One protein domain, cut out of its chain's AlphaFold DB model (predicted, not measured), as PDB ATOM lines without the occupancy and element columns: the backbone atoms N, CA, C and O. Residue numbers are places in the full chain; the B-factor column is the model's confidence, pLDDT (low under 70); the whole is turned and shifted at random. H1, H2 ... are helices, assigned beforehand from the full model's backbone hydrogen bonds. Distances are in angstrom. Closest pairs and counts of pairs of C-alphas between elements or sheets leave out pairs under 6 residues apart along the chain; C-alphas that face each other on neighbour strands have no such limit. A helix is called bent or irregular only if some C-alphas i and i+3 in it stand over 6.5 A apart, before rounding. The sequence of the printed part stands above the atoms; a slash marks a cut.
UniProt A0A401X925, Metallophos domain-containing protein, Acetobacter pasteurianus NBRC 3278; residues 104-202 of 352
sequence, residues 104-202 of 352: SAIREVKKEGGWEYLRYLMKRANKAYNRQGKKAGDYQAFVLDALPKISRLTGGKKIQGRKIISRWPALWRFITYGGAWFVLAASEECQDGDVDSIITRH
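What this domain is: This is residues 104 to 202 of the 352 residues of the protein "Metallophos domain-containing protein" of Acetobacter pasteurianus NBRC 3278 (UniProt A0A401X925). A long helix, H2, runs along one side of a body of crossed helices; H3 follows it and turns back across it, and H6 crosses H2 and meets H3 near its own first residue. H5 packs on the later part of H3, H1 packs on H5, and the short H4 and H7 lie farthest from the mean of the C-alphas. The printed part has 99 residues with seven named helices, H1 to H7 in order, and no named strand, and its class is all helix. It is compact, with a radius of gyration of the C-alphas of 13.1 A and spans of 40 by 34 by 22 A.

How they stand to each other: H2, residues 115 to 135, has a kink of 34 degrees near residue 129. With residues 121 to 129 alone it touches H3, residues 139 to 154, at a steep tilt of 57 degrees, opposite ways; the closest C-alphas, of Ala 125 and Val 143, are 6.2 A apart. With residues 118 to 122 alone H2 touches H6, residues 180 to 189, about perpendicular at 79 degrees; the closest C-alphas, of Leu 118 and Val 183, are 5.8 A apart. H3 and H6 touch, closest at the C-alphas of Leu 144 and Ala 180, 5.2 A apart, at a steep tilt of 69 degrees, only just short of about perpendicular. H3 touches H5, residues 169 to 177, with residues 147 to 152 alone; the closest C-alphas, of Pro 148 and Thr 176, are 4.2 A apart. H5 touches H1, residues 104 to 112, closest at the C-alphas of Ala 105 and Leu 171, 4.3 A apart. H4, residues 164 to 167, is close to H5 but not clearly touching, with the C-alphas of Ile 165 and Trp 172 closest at 6.3 A. H6 only just touches H7, residues 197 to 200, with 3 pairs of C-alphas within 8 A; the closest, of Ala 185 and Ile 198, are 6.3 A apart. H1 and H3 are apart. In H1 and H5 every O i to N i+4 pair is within hydrogen-bond range, against 14 of 17 in H2, 10 of 12 in H3 and 5 of 6 in H6; H4 and H7 are too short for such a pair.

Where its parts are: H1 begins at C-alpha 104, (122.418, 106.825, -25.532). H2 is 29.2 A long from C-alpha 115, (117.743, 93.647, -31.306), to C-alpha 135, and is irregular, with C-alphas 131 and 134 9.2 A apart. H3 is 20.9 A long and only just irregular, with C-alphas 145 and 148 6.6 A apart. H6 is 14.7 A long, and H7 ends at C-alpha 200, (107.809, 108.873, -36.063).

The domain as a whole: The C-alphas farthest apart, of Lys 111 and Lys 134, are 40.3 A apart. The printed part has no cut and no long link. Mean pLDDT of the printed part is 84.9; residues 134, 136, 187 to 193 and 195 are under 70.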
ATOM      1  N   SER A 104     121.306 107.773 -25.644       89.12
ATOM      2  CA  SER A 104     122.418 106.825 -25.532       89.12
ATOM      3  C   SER A 104     122.012 105.414 -25.965       89.12
ATOM      4  O   SER A 104     122.774 104.755 -26.669       89.12
ATOM      5  N   ALA A 105     120.814 104.953 -25.592       89.31
ATOM      6  CA  ALA A 105     120.306 103.639 -25.977       89.31
ATOM      7  C   ALA A 105     120.086 103.521 -27.495       89.31
ATOM      8  O   ALA A 105     120.523 102.538 -28.088       89.31
ATOM      9  N   ILE A 106     119.480 104.521 -28.144       87.38
ATOM     10  CA  ILE A 106     119.268 104.546 -29.601       87.38
ATOM     11  C   ILE A 106     120.614 104.524 -30.335       87.38
ATOM     12  O   ILE A 106     120.808 103.725 -31.253       87.38
ATOM     13  N   ARG A 107     121.566 105.373 -29.923       87.75
ATOM     14  CA  ARG A 107     122.907 105.429 -30.531       87.75
ATOM     15  C   ARG A 107     123.664 104.117 -30.360       87.75
ATOM     16  O   ARG A 107     124.293 103.651 -31.310       87.75
ATOM     17  N   GLU A 108     123.578 103.504 -29.183       88.31
ATOM     18  CA  GLU A 108     124.171 102.195 -28.914       88.31
ATOM     19  C   GLU A 108     123.525 101.097 -29.769       88.31
ATOM     20  O   GLU A 108     124.253 100.336 -30.396       88.31
ATOM     21  N   VAL A 109     122.193 101.062 -29.894       86.62
ATOM     22  CA  VAL A 109     121.488 100.104 -30.767       86.62
ATOM     23  C   VAL A 109     121.914 100.258 -32.225       86.62
ATOM     24  O   VAL A 109     122.227  99.263 -32.878       86.62
ATOM     25  N   LYS A 110     121.966 101.495 -32.736       84.81
ATOM     26  CA  LYS A 110     122.378 101.787 -34.118       84.81
ATOM     27  C   LYS A 110     123.832 101.383 -34.384       84.81
ATOM     28  O   LYS A 110     124.135 100.856 -35.450       84.81
ATOM     29  N   LYS A 111     124.733 101.606 -33.422       86.81
ATOM     30  CA  LYS A 111     126.176 101.353 -33.574       86.81
ATOM     31  C   LYS A 111     126.579  99.905 -33.297       86.81
ATOM     32  O   LYS A 111     127.431  99.349 -33.984       86.81
ATOM     33  N   GLU A 112     126.030  99.311 -32.246       86.12
ATOM     34  CA  GLU A 112     126.465  98.031 -31.684       86.12
ATOM     35  C   GLU A 112     125.446  96.902 -31.891       86.12
ATOM     36  O   GLU A 112     125.675  95.771 -31.449       86.12
ATOM     37  N   GLY A 113     124.327  97.184 -32.560       84.88
ATOM     38  CA  GLY A 113     123.149  96.325 -32.531       84.88
ATOM     39  C   GLY A 113     122.488  96.352 -31.151       84.88
ATOM     40  O   GLY A 113     122.938  97.026 -30.236       84.88
ATOM     41  N   GLY A 114     121.412  95.593 -30.973       86.00
ATOM     42  CA  GLY A 114     120.683  95.528 -29.694       86.00
ATOM     43  C   GLY A 114     119.392  94.717 -29.771       86.00
ATOM     44  O   GLY A 114     118.858  94.271 -28.757       86.00
ATOM     45  N   TRP A 115     118.942  94.425 -30.994       84.88
ATOM     46  CA  TRP A 115     117.743  93.647 -31.306       84.88
ATOM     47  C   TRP A 115     117.671  92.297 -30.605       84.88
ATOM     48  O   TRP A 115     116.604  91.870 -30.179       84.88
ATOM     49  N   GLU A 116     118.799  91.610 -30.459       86.00
ATOM     50  CA  GLU A 116     118.840  90.320 -29.772       86.00
ATOM     51  C   GLU A 116     118.579  90.450 -28.278       86.00
ATOM     52  O   GLU A 116     117.924  89.588 -27.692       86.00
ATOM     53  N   TYR A 117     119.055  91.533 -27.665       89.88
ATOM     54  CA  TYR A 117     118.777  91.810 -26.267       89.88
ATOM     55  C   TYR A 117     117.316  92.209 -26.055       89.88
ATOM     56  O   TYR A 117     116.672  91.670 -25.155       89.88
ATOM     57  N   LEU A 118     116.758  93.043 -26.936       88.94
ATOM     58  CA  LEU A 118     115.330  93.378 -26.931       88.94
ATOM     59  C   LEU A 118     114.460  92.119 -27.087       88.94
ATOM     60  O   LEU A 118     113.602  91.848 -26.247       88.94
ATOM     61  N   ARG A 119     114.755  91.270 -28.082       87.12
ATOM     62  CA  ARG A 119     114.083  89.972 -28.283       87.12
ATOM     63  C   ARG A 119     114.223  89.054 -27.071       87.12
ATOM     64  O   ARG A 119     113.269  88.378 -26.680       87.12
ATOM     65  N   TYR A 120     115.406  89.017 -26.461       90.38
ATOM     66  CA  TYR A 120     115.650  88.238 -25.252       90.38
ATOM     67  C   TYR A 120     114.775  88.708 -24.087       90.38
ATOM     68  O   TYR A 120     114.135  87.880 -23.434       90.38
ATOM     69  N   LEU A 121     114.724  90.017 -23.836       91.69
ATOM     70  CA  LEU A 121     113.890  90.610 -22.796       91.69
ATOM     71  C   LEU A 121     112.411  90.330 -23.040       91.69
ATOM     72  O   LEU A 121     111.727  89.862 -22.130       91.69
ATOM     73  N   MET A 122     111.946  90.500 -24.275       90.00
ATOM     74  CA  MET A 122     110.561  90.231 -24.641       90.00
ATOM     75  C   MET A 122     110.182  88.761 -24.424       90.00
ATOM     76  O   MET A 122     109.174  88.445 -23.795       90.00
ATOM     77  N   LYS A 123     111.050  87.824 -24.827       91.00
ATOM     78  CA  LYS A 123     110.860  86.389 -24.554       91.00
ATOM     79  C   LYS A 123     110.761  86.097 -23.054       91.00
ATOM     80  O   LYS A 123     109.994  85.225 -22.639       91.00
ATOM     81  N   ARG A 124     111.545  86.795 -22.224       92.50
ATOM     82  CA  ARG A 124     111.493  86.666 -20.760       92.50
ATOM     83  C   ARG A 124     110.197  87.236 -20.188       92.50
ATOM     84  O   ARG A 124     109.604  86.562 -19.347       92.50
ATOM     85  N   ALA A 125     109.765  88.407 -20.651       91.00
ATOM     86  CA  ALA A 125     108.514  89.036 -20.242       91.00
ATOM     87  C   ALA A 125     107.311  88.156 -20.607       91.00
ATOM     88  O   ALA A 125     106.549  87.793 -19.719       91.00
ATOM     89  N   ASN A 126     107.232  87.668 -21.848       90.69
ATOM     90  CA  ASN A 126     106.194  86.731 -22.300       90.69
ATOM     91  C   ASN A 126     106.137  85.462 -21.455       90.69
ATOM     92  O   ASN A 126     105.073  85.025 -21.023       90.69
ATOM     93  N   LYS A 127     107.299  84.872 -21.160       92.75
ATOM     94  CA  LYS A 127     107.361  83.694 -20.293       92.75
ATOM     95  C   LYS A 127     106.886  84.002 -18.870       92.75
ATOM     96  O   LYS A 127     106.295  83.130 -18.240       92.75
ATOM     97  N   ALA A 128     107.180  85.190 -18.347       91.69
ATOM     98  CA  ALA A 128     106.730  85.613 -17.026       91.69
ATOM     99  C   ALA A 128     105.215  85.868 -17.004       91.69
ATOM    100  O   ALA A 128     104.544  85.331 -16.127       91.69
ATOM    101  N   TYR A 129     104.685  86.575 -18.004       91.12
ATOM    102  CA  TYR A 129     103.257  86.836 -18.184       91.12
ATOM    103  C   TYR A 129     102.455  85.530 -18.273       91.12
ATOM    104  O   TYR A 129     101.559  85.287 -17.468       91.12
ATOM    105  N   ASN A 130     102.867  84.607 -19.151       90.00
ATOM    106  CA  ASN A 130     102.181  83.324 -19.351       90.00
ATOM    107  C   ASN A 130     102.157  82.443 -18.090       90.00
ATOM    108  O   ASN A 130     101.239  81.649 -17.906       90.00
ATOM    109  N   ARG A 131     103.147  82.581 -17.197       90.88
ATOM    110  CA  ARG A 131     103.170  81.865 -15.909       90.88
ATOM    111  C   ARG A 131     102.153  82.400 -14.904       90.88
ATOM    112  O   ARG A 131     101.791  81.661 -13.994       90.88
ATOM    113  N   GLN A 132     101.705  83.648 -15.038       85.12
ATOM    114  CA  GLN A 132     100.701  84.233 -14.145       85.12
ATOM    115  C   GLN A 132      99.264  83.791 -14.484       85.12
ATOM    116  O   GLN A 132      98.359  83.965 -13.664       85.12
ATOM    117  N   GLY A 133      99.042  83.165 -15.647       77.44
ATOM    118  CA  GLY A 133      97.729  82.670 -16.068       77.44
ATOM    119  C   GLY A 133      96.678  83.786 -16.118       77.44
ATOM    120  O   GLY A 133      96.973  84.906 -16.522       77.44
ATOM    121  N   LYS A 134      95.452  83.510 -15.650       64.56
ATOM    122  CA  LYS A 134      94.341  84.489 -15.621       64.56
ATOM    123  C   LYS A 134      94.594  85.728 -14.738       64.56
ATOM    124  O   LYS A 134      93.799  86.655 -14.787       64.56
ATOM    125  N   LYS A 135      95.656  85.749 -13.918       70.62
ATOM    126  CA  LYS A 135      95.978  86.872 -13.011       70.62
ATOM    127  C   LYS A 135      96.784  87.991 -13.669       70.62
ATOM    128  O   LYS A 135      97.030  89.000 -13.024       70.62
ATOM    129  N   ALA A 136      97.225  87.795 -14.909       66.44
ATOM    130  CA  ALA A 136      98.220  88.660 -15.526       66.44
ATOM    131  C   ALA A 136      97.699  90.073 -15.870       66.44
ATOM    132  O   ALA A 136      98.500  90.989 -16.026       66.44
ATOM    133  N   GLY A 137      96.375  90.266 -15.916       81.50
ATOM    134  CA  GLY A 137      95.767  91.577 -16.140       81.50
ATOM    135  C   GLY A 137      96.064  92.132 -17.534       81.50
ATOM    136  O   GLY A 137      96.068  91.386 -18.510       81.50
ATOM    137  N   ASP A 138      96.271  93.445 -17.619       87.56
ATOM    138  CA  ASP A 138      96.664  94.125 -18.853       87.56
ATOM    139  C   ASP A 138      98.122  93.800 -19.224       87.56
ATOM    140  O   ASP A 138      99.046  93.977 -18.424       87.56
ATOM    141  N   TYR A 139      98.329  93.319 -20.452       87.00
ATOM    142  CA  TYR A 139      99.638  92.867 -20.920       87.00
ATOM    143  C   TYR A 139     100.669  94.001 -20.967       87.00
ATOM    144  O   TYR A 139     101.805  93.823 -20.522       87.00
ATOM    145  N   GLN A 140     100.278  95.173 -21.471       86.38
ATOM    146  CA  GLN A 140     101.179  96.315 -21.609       86.38
ATOM    147  C   GLN A 140     101.641  96.802 -20.230       86.38
ATOM    148  O   GLN A 140     102.843  96.933 -19.991       86.38
ATOM    149  N   ALA A 141     100.703  96.981 -19.298       87.75
ATOM    150  CA  ALA A 141     100.979  97.349 -17.914       87.75
ATOM    151  C   ALA A 141     101.905  96.336 -17.227       87.75
ATOM    152  O   ALA A 141     102.874  96.725 -16.568       87.75
ATOM    153  N   PHE A 142     101.666  95.035 -17.430       90.38
ATOM    154  CA  PHE A 142     102.550  93.996 -16.913       90.38
ATOM    155  C   PHE A 142     103.979  94.145 -17.447       90.38
ATOM    156  O   PHE A 142     104.940  94.080 -16.679       90.38
ATOM    157  N   VAL A 143     104.143  94.321 -18.759       89.38
ATOM    158  CA  VAL A 143     105.469  94.394 -19.382       89.38
ATOM    159  C   VAL A 143     106.238  95.628 -18.908       89.38
ATOM    160  O   VAL A 143     107.430  95.509 -18.602       89.38
ATOM    161  N   LEU A 144     105.566  96.776 -18.781       90.25
ATOM    162  CA  LEU A 144     106.158  98.015 -18.269       90.25
ATOM    163  C   LEU A 144     106.691  97.860 -16.837       90.25
ATOM    164  O   LEU A 144     107.788  98.335 -16.540       90.25
ATOM    165  N   ASP A 145     105.976  97.136 -15.972       90.62
ATOM    166  CA  ASP A 145     106.423  96.840 -14.604       90.62
ATOM    167  C   ASP A 145     107.520  95.756 -14.547       90.62
ATOM    168  O   ASP A 145     108.486  95.844 -13.775       90.62
ATOM    169  N   ALA A 146     107.396  94.707 -15.364       91.94
ATOM    170  CA  ALA A 146     108.247  93.527 -15.278       91.94
ATOM    171  C   ALA A 146     109.623  93.724 -15.929       91.94
ATOM    172  O   ALA A 146     110.635  93.247 -15.400       91.94
ATOM    173  N   LEU A 147     109.695  94.400 -17.077       93.31
ATOM    174  CA  LEU A 147     110.930  94.500 -17.858       93.31
ATOM    175  C   LEU A 147     112.093  95.177 -17.130       93.31
ATOM    176  O   LEU A 147     113.194  94.624 -17.197       93.31
ATOM    177  N   PRO A 148     111.908  96.279 -16.381       94.25
ATOM    178  CA  PRO A 148     112.996  96.866 -15.605       94.25
ATOM    179  C   PRO A 148     113.589  95.864 -14.602       94.25
ATOM    180  O   PRO A 148     114.808  95.768 -14.446       94.25
ATOM    181  N   LYS A 149     112.740  95.042 -13.968       94.75
ATOM    182  CA  LYS A 149     113.154  94.000 -13.008       94.75
ATOM    183  C   LYS A 149     113.914  92.875 -13.715       94.75
ATOM    184  O   LYS A 149     114.982  92.459 -13.262       94.75
ATOM    185  N   ILE A 150     113.401  92.410 -14.854       93.50
ATOM    186  CA  ILE A 150     114.051  91.388 -15.686       93.50
ATOM    187  C   ILE A 150     115.411  91.888 -16.195       93.50
ATOM    188  O   ILE A 150     116.394  91.146 -16.152       93.50
ATOM    189  N   SER A 151     115.488  93.140 -16.645       93.31
ATOM    190  CA  SER A 151     116.716  93.767 -17.137       93.31
ATOM    191  C   SER A 151     117.814  93.773 -16.067       93.31
ATOM    192  O   SER A 151     118.913  93.261 -16.304       93.31
ATOM    193  N   ARG A 152     117.492  94.202 -14.838       93.94
ATOM    194  CA  ARG A 152     118.427  94.169 -13.695       93.94
ATOM    195  C   ARG A 152     118.991  92.771 -13.444       93.94
ATOM    196  O   ARG A 152     120.201  92.602 -13.333       93.94
ATOM    197  N   LEU A 153     118.129  91.754 -13.426       93.94
ATOM    198  CA  LEU A 153     118.527  90.362 -13.166       93.94
ATOM    199  C   LEU A 153     119.333  89.724 -14.305       93.94
ATOM    200  O   LEU A 153     119.974  88.688 -14.116       93.94
ATOM    201  N   THR A 154     119.278  90.296 -15.506       90.50
ATOM    202  CA  THR A 154     119.891  89.706 -16.699       90.50
ATOM    203  C   THR A 154     121.190  90.380 -17.109       90.50
ATOM    204  O   THR A 154     121.878  89.833 -17.963       90.50
ATOM    205  N   GLY A 155     121.608  91.463 -16.448       87.50
ATOM    206  CA  GLY A 155     122.806  92.215 -16.828       87.50
ATOM    207  C   GLY A 155     124.089  91.374 -16.951       87.50
ATOM    208  O   GLY A 155     124.877  91.560 -17.877       87.50
ATOM    209  N   GLY A 156     124.276  90.379 -16.077       91.69
ATOM    210  CA  GLY A 156     125.425  89.463 -16.121       91.69
ATOM    211  C   GLY A 156     125.329  88.328 -17.152       91.69
ATOM    212  O   GLY A 156     126.294  87.577 -17.317       91.69
ATOM    213  N   LYS A 157     124.188  88.153 -17.832       93.50
ATOM    214  CA  LYS A 157     124.007  87.101 -18.843       93.50
ATOM    215  C   LYS A 157     124.773  87.439 -20.113       93.50
ATOM    216  O   LYS A 157     124.929  88.606 -20.460       93.50
ATOM    217  N   LYS A 158     125.248  86.397 -20.798       94.19
ATOM    218  CA  LYS A 158     125.967  86.530 -22.064       94.19
ATOM    219  C   LYS A 158     125.022  86.356 -23.248       94.19
ATOM    220  O   LYS A 158     124.283  85.375 -23.290       94.19
ATOM    221  N   ILE A 159     125.089  87.277 -24.201       89.25
ATOM    222  CA  ILE A 159     124.506  87.164 -25.543       89.25
ATOM    223  C   ILE A 159     125.677  87.318 -26.513       89.25
ATOM    224  O   ILE A 159     126.541  88.165 -26.292       89.25
ATOM    225  N   GLN A 160     125.772  86.431 -27.509       88.00
ATOM    226  CA  GLN A 160     126.912  86.389 -28.440       88.00
ATOM    227  C   GLN A 160     128.283  86.410 -27.722       88.00
ATOM    228  O   GLN A 160     129.204  87.136 -28.083       88.00
ATOM    229  N   GLY A 161     128.413  85.658 -26.623       90.25
ATOM    230  CA  GLY A 161     129.671  85.530 -25.875       90.25
ATOM    231  C   GLY A 161     130.042  86.702 -24.948       90.25
ATOM    232  O   GLY A 161     130.892  86.515 -24.073       90.25
ATOM    233  N   ARG A 162     129.380  87.866 -25.030       92.06
ATOM    234  CA  ARG A 162     129.641  89.038 -24.166       92.06
ATOM    235  C   ARG A 162     128.523  89.262 -23.154       92.06
ATOM    236  O   ARG A 162     127.357  89.019 -23.450       92.06
ATOM    237  N   LYS A 163     128.870  89.719 -21.942       94.75
ATOM    238  CA  LYS A 163     127.872  90.107 -20.926       94.75
ATOM    239  C   LYS A 163     127.032  91.271 -21.458       94.75
ATOM    240  O   LYS A 163     127.610  92.195 -22.022       94.75
ATOM    241  N   ILE A 164     125.722  91.256 -21.214       92.75
ATOM    242  CA  ILE A 164     124.791  92.315 -21.638       92.75
ATOM    243  C   ILE A 164     125.280  93.687 -21.172       92.75
ATOM    244  O   ILE A 164     125.486  94.556 -22.004       92.75
ATOM    245  N   ILE A 165     125.596  93.855 -19.886       92.56
ATOM    246  CA  ILE A 165     126.096  95.140 -19.348       92.56
ATOM    247  C   ILE A 165     127.431  95.591 -19.945       92.56
ATOM    248  O   ILE A 165     127.796  96.751 -19.830       92.56
ATOM    249  N   SER A 166     128.192  94.675 -20.540       91.12
ATOM    250  CA  SER A 166     129.467  94.992 -21.183       91.12
ATOM    251  C   SER A 166     129.321  95.212 -22.685       91.12
ATOM    252  O   SER A 166     130.280  95.644 -23.315       91.12
ATOM    253  N   ARG A 167     128.191  94.819 -23.279       91.56
ATOM    254  CA  ARG A 167     127.927  94.912 -24.716       91.56
ATOM    255  C   ARG A 167     126.936  96.025 -25.041       91.56
ATOM    256  O   ARG A 167     127.139  96.701 -26.029       91.56
ATOM    257  N   TRP A 168     125.912  96.195 -24.213       92.06
ATOM    258  CA  TRP A 168     124.878  97.214 -24.358       92.06
ATOM    259  C   TRP A 168     124.588  97.918 -23.019       92.06
ATOM    260  O   TRP A 168     123.482  97.787 -22.479       92.06
ATOM    261  N   PRO A 169     125.591  98.565 -22.386       92.00
ATOM    262  CA  PRO A 169     125.409  99.266 -21.115       92.00
ATOM    263  C   PRO A 169     124.332 100.358 -21.158       92.00
ATOM    264  O   PRO A 169     123.567 100.471 -20.195       92.00
ATOM    265  N   ALA A 170     124.246 101.150 -22.232       90.69
ATOM    266  CA  ALA A 170     123.291 102.254 -22.313       90.69
ATOM    267  C   ALA A 170     121.851 101.748 -22.449       90.69
ATOM    268  O   ALA A 170     120.974 102.173 -21.695       90.69
ATOM    269  N   LEU A 171     121.620 100.781 -23.338       91.38
ATOM    270  CA  LEU A 171     120.325 100.140 -23.532       91.38
ATOM    271  C   LEU A 171     119.884  99.378 -22.278       91.38
ATOM    272  O   LEU A 171     118.737  99.494 -21.848       91.38
ATOM    273  N   TRP A 172     120.798  98.629 -21.647       93.94
ATOM    274  CA  TRP A 172     120.522  97.955 -20.374       93.94
ATOM    275  C   TRP A 172     120.090  98.948 -19.295       93.94
ATOM    276  O   TRP A 172     119.107  98.699 -18.586       93.94
ATOM    277  N   ARG A 173     120.801 100.078 -19.181       91.81
ATOM    278  CA  ARG A 173     120.486 101.139 -18.224       91.81
ATOM    279  C   ARG A 173     119.117 101.737 -18.526       91.81
ATOM    280  O   ARG A 173     118.259 101.714 -17.655       91.81
ATOM    281  N   PHE A 174     118.878 102.188 -19.749       93.00
ATOM    282  CA  PHE A 174     117.607 102.787 -20.149       93.00
ATOM    283  C   PHE A 174     116.399 101.904 -19.786       93.00
ATOM    284  O   PHE A 174     115.497 102.328 -19.063       93.00
ATOM    285  N   ILE A 175     116.441 100.615 -20.142       94.06
ATOM    286  CA  ILE A 175     115.369  99.662 -19.807       94.06
ATOM    287  C   ILE A 175     115.252  99.465 -18.288       94.06
ATOM    288  O   ILE A 175     114.152  99.391 -17.742       94.06
ATOM    289  N   THR A 176     116.383  99.405 -17.580       93.56
ATOM    290  CA  THR A 176     116.431  99.286 -16.113       93.56
ATOM    291  C   THR A 176     115.765 100.465 -15.400       93.56
ATOM    292  O   THR A 176     115.230 100.286 -14.300       93.56
ATOM    293  N   TYR A 177     115.794 101.655 -15.999       91.44
ATOM    294  CA  TYR A 177     115.267 102.880 -15.405       91.44
ATOM    295  C   TYR A 177     113.854 103.253 -15.870       91.44
ATOM    296  O   TYR A 177     113.304 104.216 -15.344       91.44
ATOM    297  N   GLY A 178     113.209 102.456 -16.725       91.25
ATOM    298  CA  GLY A 178     111.804 102.664 -17.097       91.25
ATOM    299  C   GLY A 178     111.520 102.669 -18.594       91.25
ATOM    300  O   GLY A 178     110.348 102.717 -18.962       91.25
ATOM    301  N   GLY A 179     112.547 102.541 -19.439       92.69
ATOM    302  CA  GLY A 179     112.447 102.464 -20.902       92.69
ATOM    303  C   GLY A 179     111.843 101.163 -21.442       92.69
ATOM    304  O   GLY A 179     112.222 100.688 -22.507       92.69
ATOM    305  N   ALA A 180     110.938 100.524 -20.700       91.00
ATOM    306  CA  ALA A 180     110.293  99.275 -21.099       91.00
ATOM    307  C   ALA A 180     109.352  99.452 -22.304       91.00
ATOM    308  O   ALA A 180     109.223  98.533 -23.113       91.00
ATOM    309  N   TRP A 181     108.756 100.641 -22.462       88.50
ATOM    310  CA  TRP A 181     107.926 101.002 -23.618       88.50
ATOM    311  C   TRP A 181     108.690 100.856 -24.940       88.50
ATOM    312  O   TRP A 181     108.121 100.439 -25.941       88.50
ATOM    313  N   PHE A 182     109.997 101.114 -24.925       86.94
ATOM    314  CA  PHE A 182     110.854 100.957 -26.092       86.94
ATOM    315  C   PHE A 182     110.980  99.498 -26.521       86.94
ATOM    316  O   PHE A 182     110.987  99.197 -27.707       86.94
ATOM    317  N   VAL A 183     111.045  98.573 -25.559       86.00
ATOM    318  CA  VAL A 183     111.080  97.130 -25.841       86.00
ATOM    319  C   VAL A 183     109.746  96.668 -26.417       86.00
ATOM    320  O   VAL A 183     109.751  95.878 -27.354       86.00
ATOM    321  N   LEU A 184     108.630  97.164 -25.873       80.44
ATOM    322  CA  LEU A 184     107.284  96.886 -26.380       80.44
ATOM    323  C   LEU A 184     107.140  97.356 -27.827       80.44
ATOM    324  O   LEU A 184     106.890  96.532 -28.705       80.44
ATOM    325  N   ALA A 185     107.422  98.633 -28.079       75.19
ATOM    326  CA  ALA A 185     107.373  99.211 -29.415       75.19
ATOM    327  C   ALA A 185     108.312  98.485 -30.388       75.19
ATOM    328  O   ALA A 185     107.922  98.137 -31.498       75.19
ATOM    329  N   ALA A 186     109.529  98.158 -29.946       72.50
ATOM    330  CA  ALA A 186     110.470  97.414 -30.771       72.50
ATOM    331  C   ALA A 186     110.036  95.960 -31.028       72.50
ATOM    332  O   ALA A 186     110.423  95.357 -32.023       72.50
ATOM    333  N   SER A 187     109.265  95.349 -30.129       63.69
ATOM    334  CA  SER A 187     108.860  93.945 -30.256       63.69
ATOM    335  C   SER A 187     107.678  93.715 -31.190       63.69
ATOM    336  O   SER A 187     107.590  92.636 -31.776       63.69
ATOM    337  N   GLU A 188     106.797  94.704 -31.326       60.12
ATOM    338  CA  GLU A 188     105.681  94.659 -32.269       60.12
ATOM    339  C   GLU A 188     106.166  94.888 -33.708       60.12
ATOM    340  O   GLU A 188     105.604  94.317 -34.639       60.12
ATOM    341  N   GLU A 189     107.245  95.666 -33.890       55.16
ATOM    342  CA  GLU A 189     107.519  96.300 -35.186       55.16
ATOM    343  C   GLU A 189     108.967  96.251 -35.683       55.16
ATOM    344  O   GLU A 189     109.214  96.569 -36.844       55.16
ATOM    345  N   CYS A 190     109.957  95.813 -34.897       48.88
ATOM    346  CA  CYS A 190     111.336  95.729 -35.401       48.88
ATOM    347  C   CYS A 190     111.597  94.491 -36.269       48.88
ATOM    348  O   CYS A 190     112.556  93.752 -36.034       48.88
ATOM    349  N   GLN A 191     110.779  94.296 -37.304       50.38
ATOM    350  CA  GLN A 191     111.203  93.536 -38.477       50.38
ATOM    351  C   GLN A 191     112.277  94.310 -39.274       50.38
ATOM    352  O   GLN A 191     113.193  93.670 -39.783       50.38
ATOM    353  N   ASP A 192     112.271  95.655 -39.237       49.66
ATOM    354  CA  ASP A 192     113.148  96.489 -40.090       49.66
ATOM    355  C   ASP A 192     114.299  97.212 -39.364       49.66
ATOM    356  O   ASP A 192     115.161  97.818 -39.998       49.66
ATOM    357  N   GLY A 193     114.369  97.136 -38.032       56.09
ATOM    358  CA  GLY A 193     115.510  97.657 -37.270       56.09
ATOM    359  C   GLY A 193     115.696  99.184 -37.289       56.09
ATOM    360  O   GLY A 193     116.785  99.656 -36.958       56.09
ATOM    361  N   ASP A 194     114.666  99.964 -37.637       70.31
ATOM    362  CA  ASP A 194     114.707 101.424 -37.516       70.31
ATOM    363  C   ASP A 194     114.096 101.890 -36.192       70.31
ATOM    364  O   ASP A 194     112.884 101.887 -35.984       70.31
ATOM    365  N   VAL A 195     114.966 102.324 -35.288       65.81
ATOM    366  CA  VAL A 195     114.600 102.843 -33.972       65.81
ATOM    367  C   VAL A 195     113.831 104.170 -34.056       65.81
ATOM    368  O   VAL A 195     113.012 104.456 -33.182       65.81
ATOM    369  N   ASP A 196     114.063 104.977 -35.094       70.44
ATOM    370  CA  ASP A 196     113.426 106.292 -35.226       70.44
ATOM    371  C   ASP A 196     111.955 106.164 -35.666       70.44
ATOM    372  O   ASP A 196     111.120 107.019 -35.340       70.44
ATOM    373  N   SER A 197     111.610 105.063 -36.343       73.62
ATOM    374  CA  SER A 197     110.239 104.745 -36.766       73.62
ATOM    375  C   SER A 197     109.259 104.635 -35.588       73.62
ATOM    376  O   SER A 197     108.112 105.075 -35.706       73.62
ATOM    377  N   ILE A 198     109.738 104.164 -34.426       73.06
ATOM    378  CA  ILE A 198     108.932 103.938 -33.217       73.06
ATOM    379  C   ILE A 198     108.197 105.205 -32.789       73.06
ATOM    380  O   ILE A 198     107.021 105.122 -32.458       73.06
ATOM    381  N   ILE A 199     108.870 106.361 -32.795       73.50
ATOM    382  CA  ILE A 199     108.263 107.656 -32.449       73.50
ATOM    383  C   ILE A 199     107.615 108.298 -33.674       73.50
ATOM    384  O   ILE A 199     106.543 108.894 -33.565       73.50
ATOM    385  N   THR A 200     108.238 108.166 -34.848       75.69
ATOM    386  CA  THR A 200     107.809 108.873 -36.063       75.69
ATOM    387  C   THR A 200     106.381 108.517 -36.484       75.69
ATOM    388  O   THR A 200     105.659 109.391 -36.954       75.69
ATOM    389  N   ARG A 201     105.919 107.284 -36.246       77.62
ATOM    390  CA  ARG A 201     104.533 106.865 -36.543       77.62
ATOM    391  C   ARG A 201     103.458 107.546 -35.687       77.62
ATOM    392  O   ARG A 201     102.314 107.635 -36.118       77.62
ATOM    393  N   HIS A 202     103.808 108.021 -34.489       80.44
ATOM    394  CA  HIS A 202     102.876 108.743 -33.614       80.44
ATOM    395  C   HIS A 202     102.862 110.249 -33.907       80.44
ATOM    396  O   HIS A 202     101.989 110.970 -33.417       80.44
TER     397      HIS A 202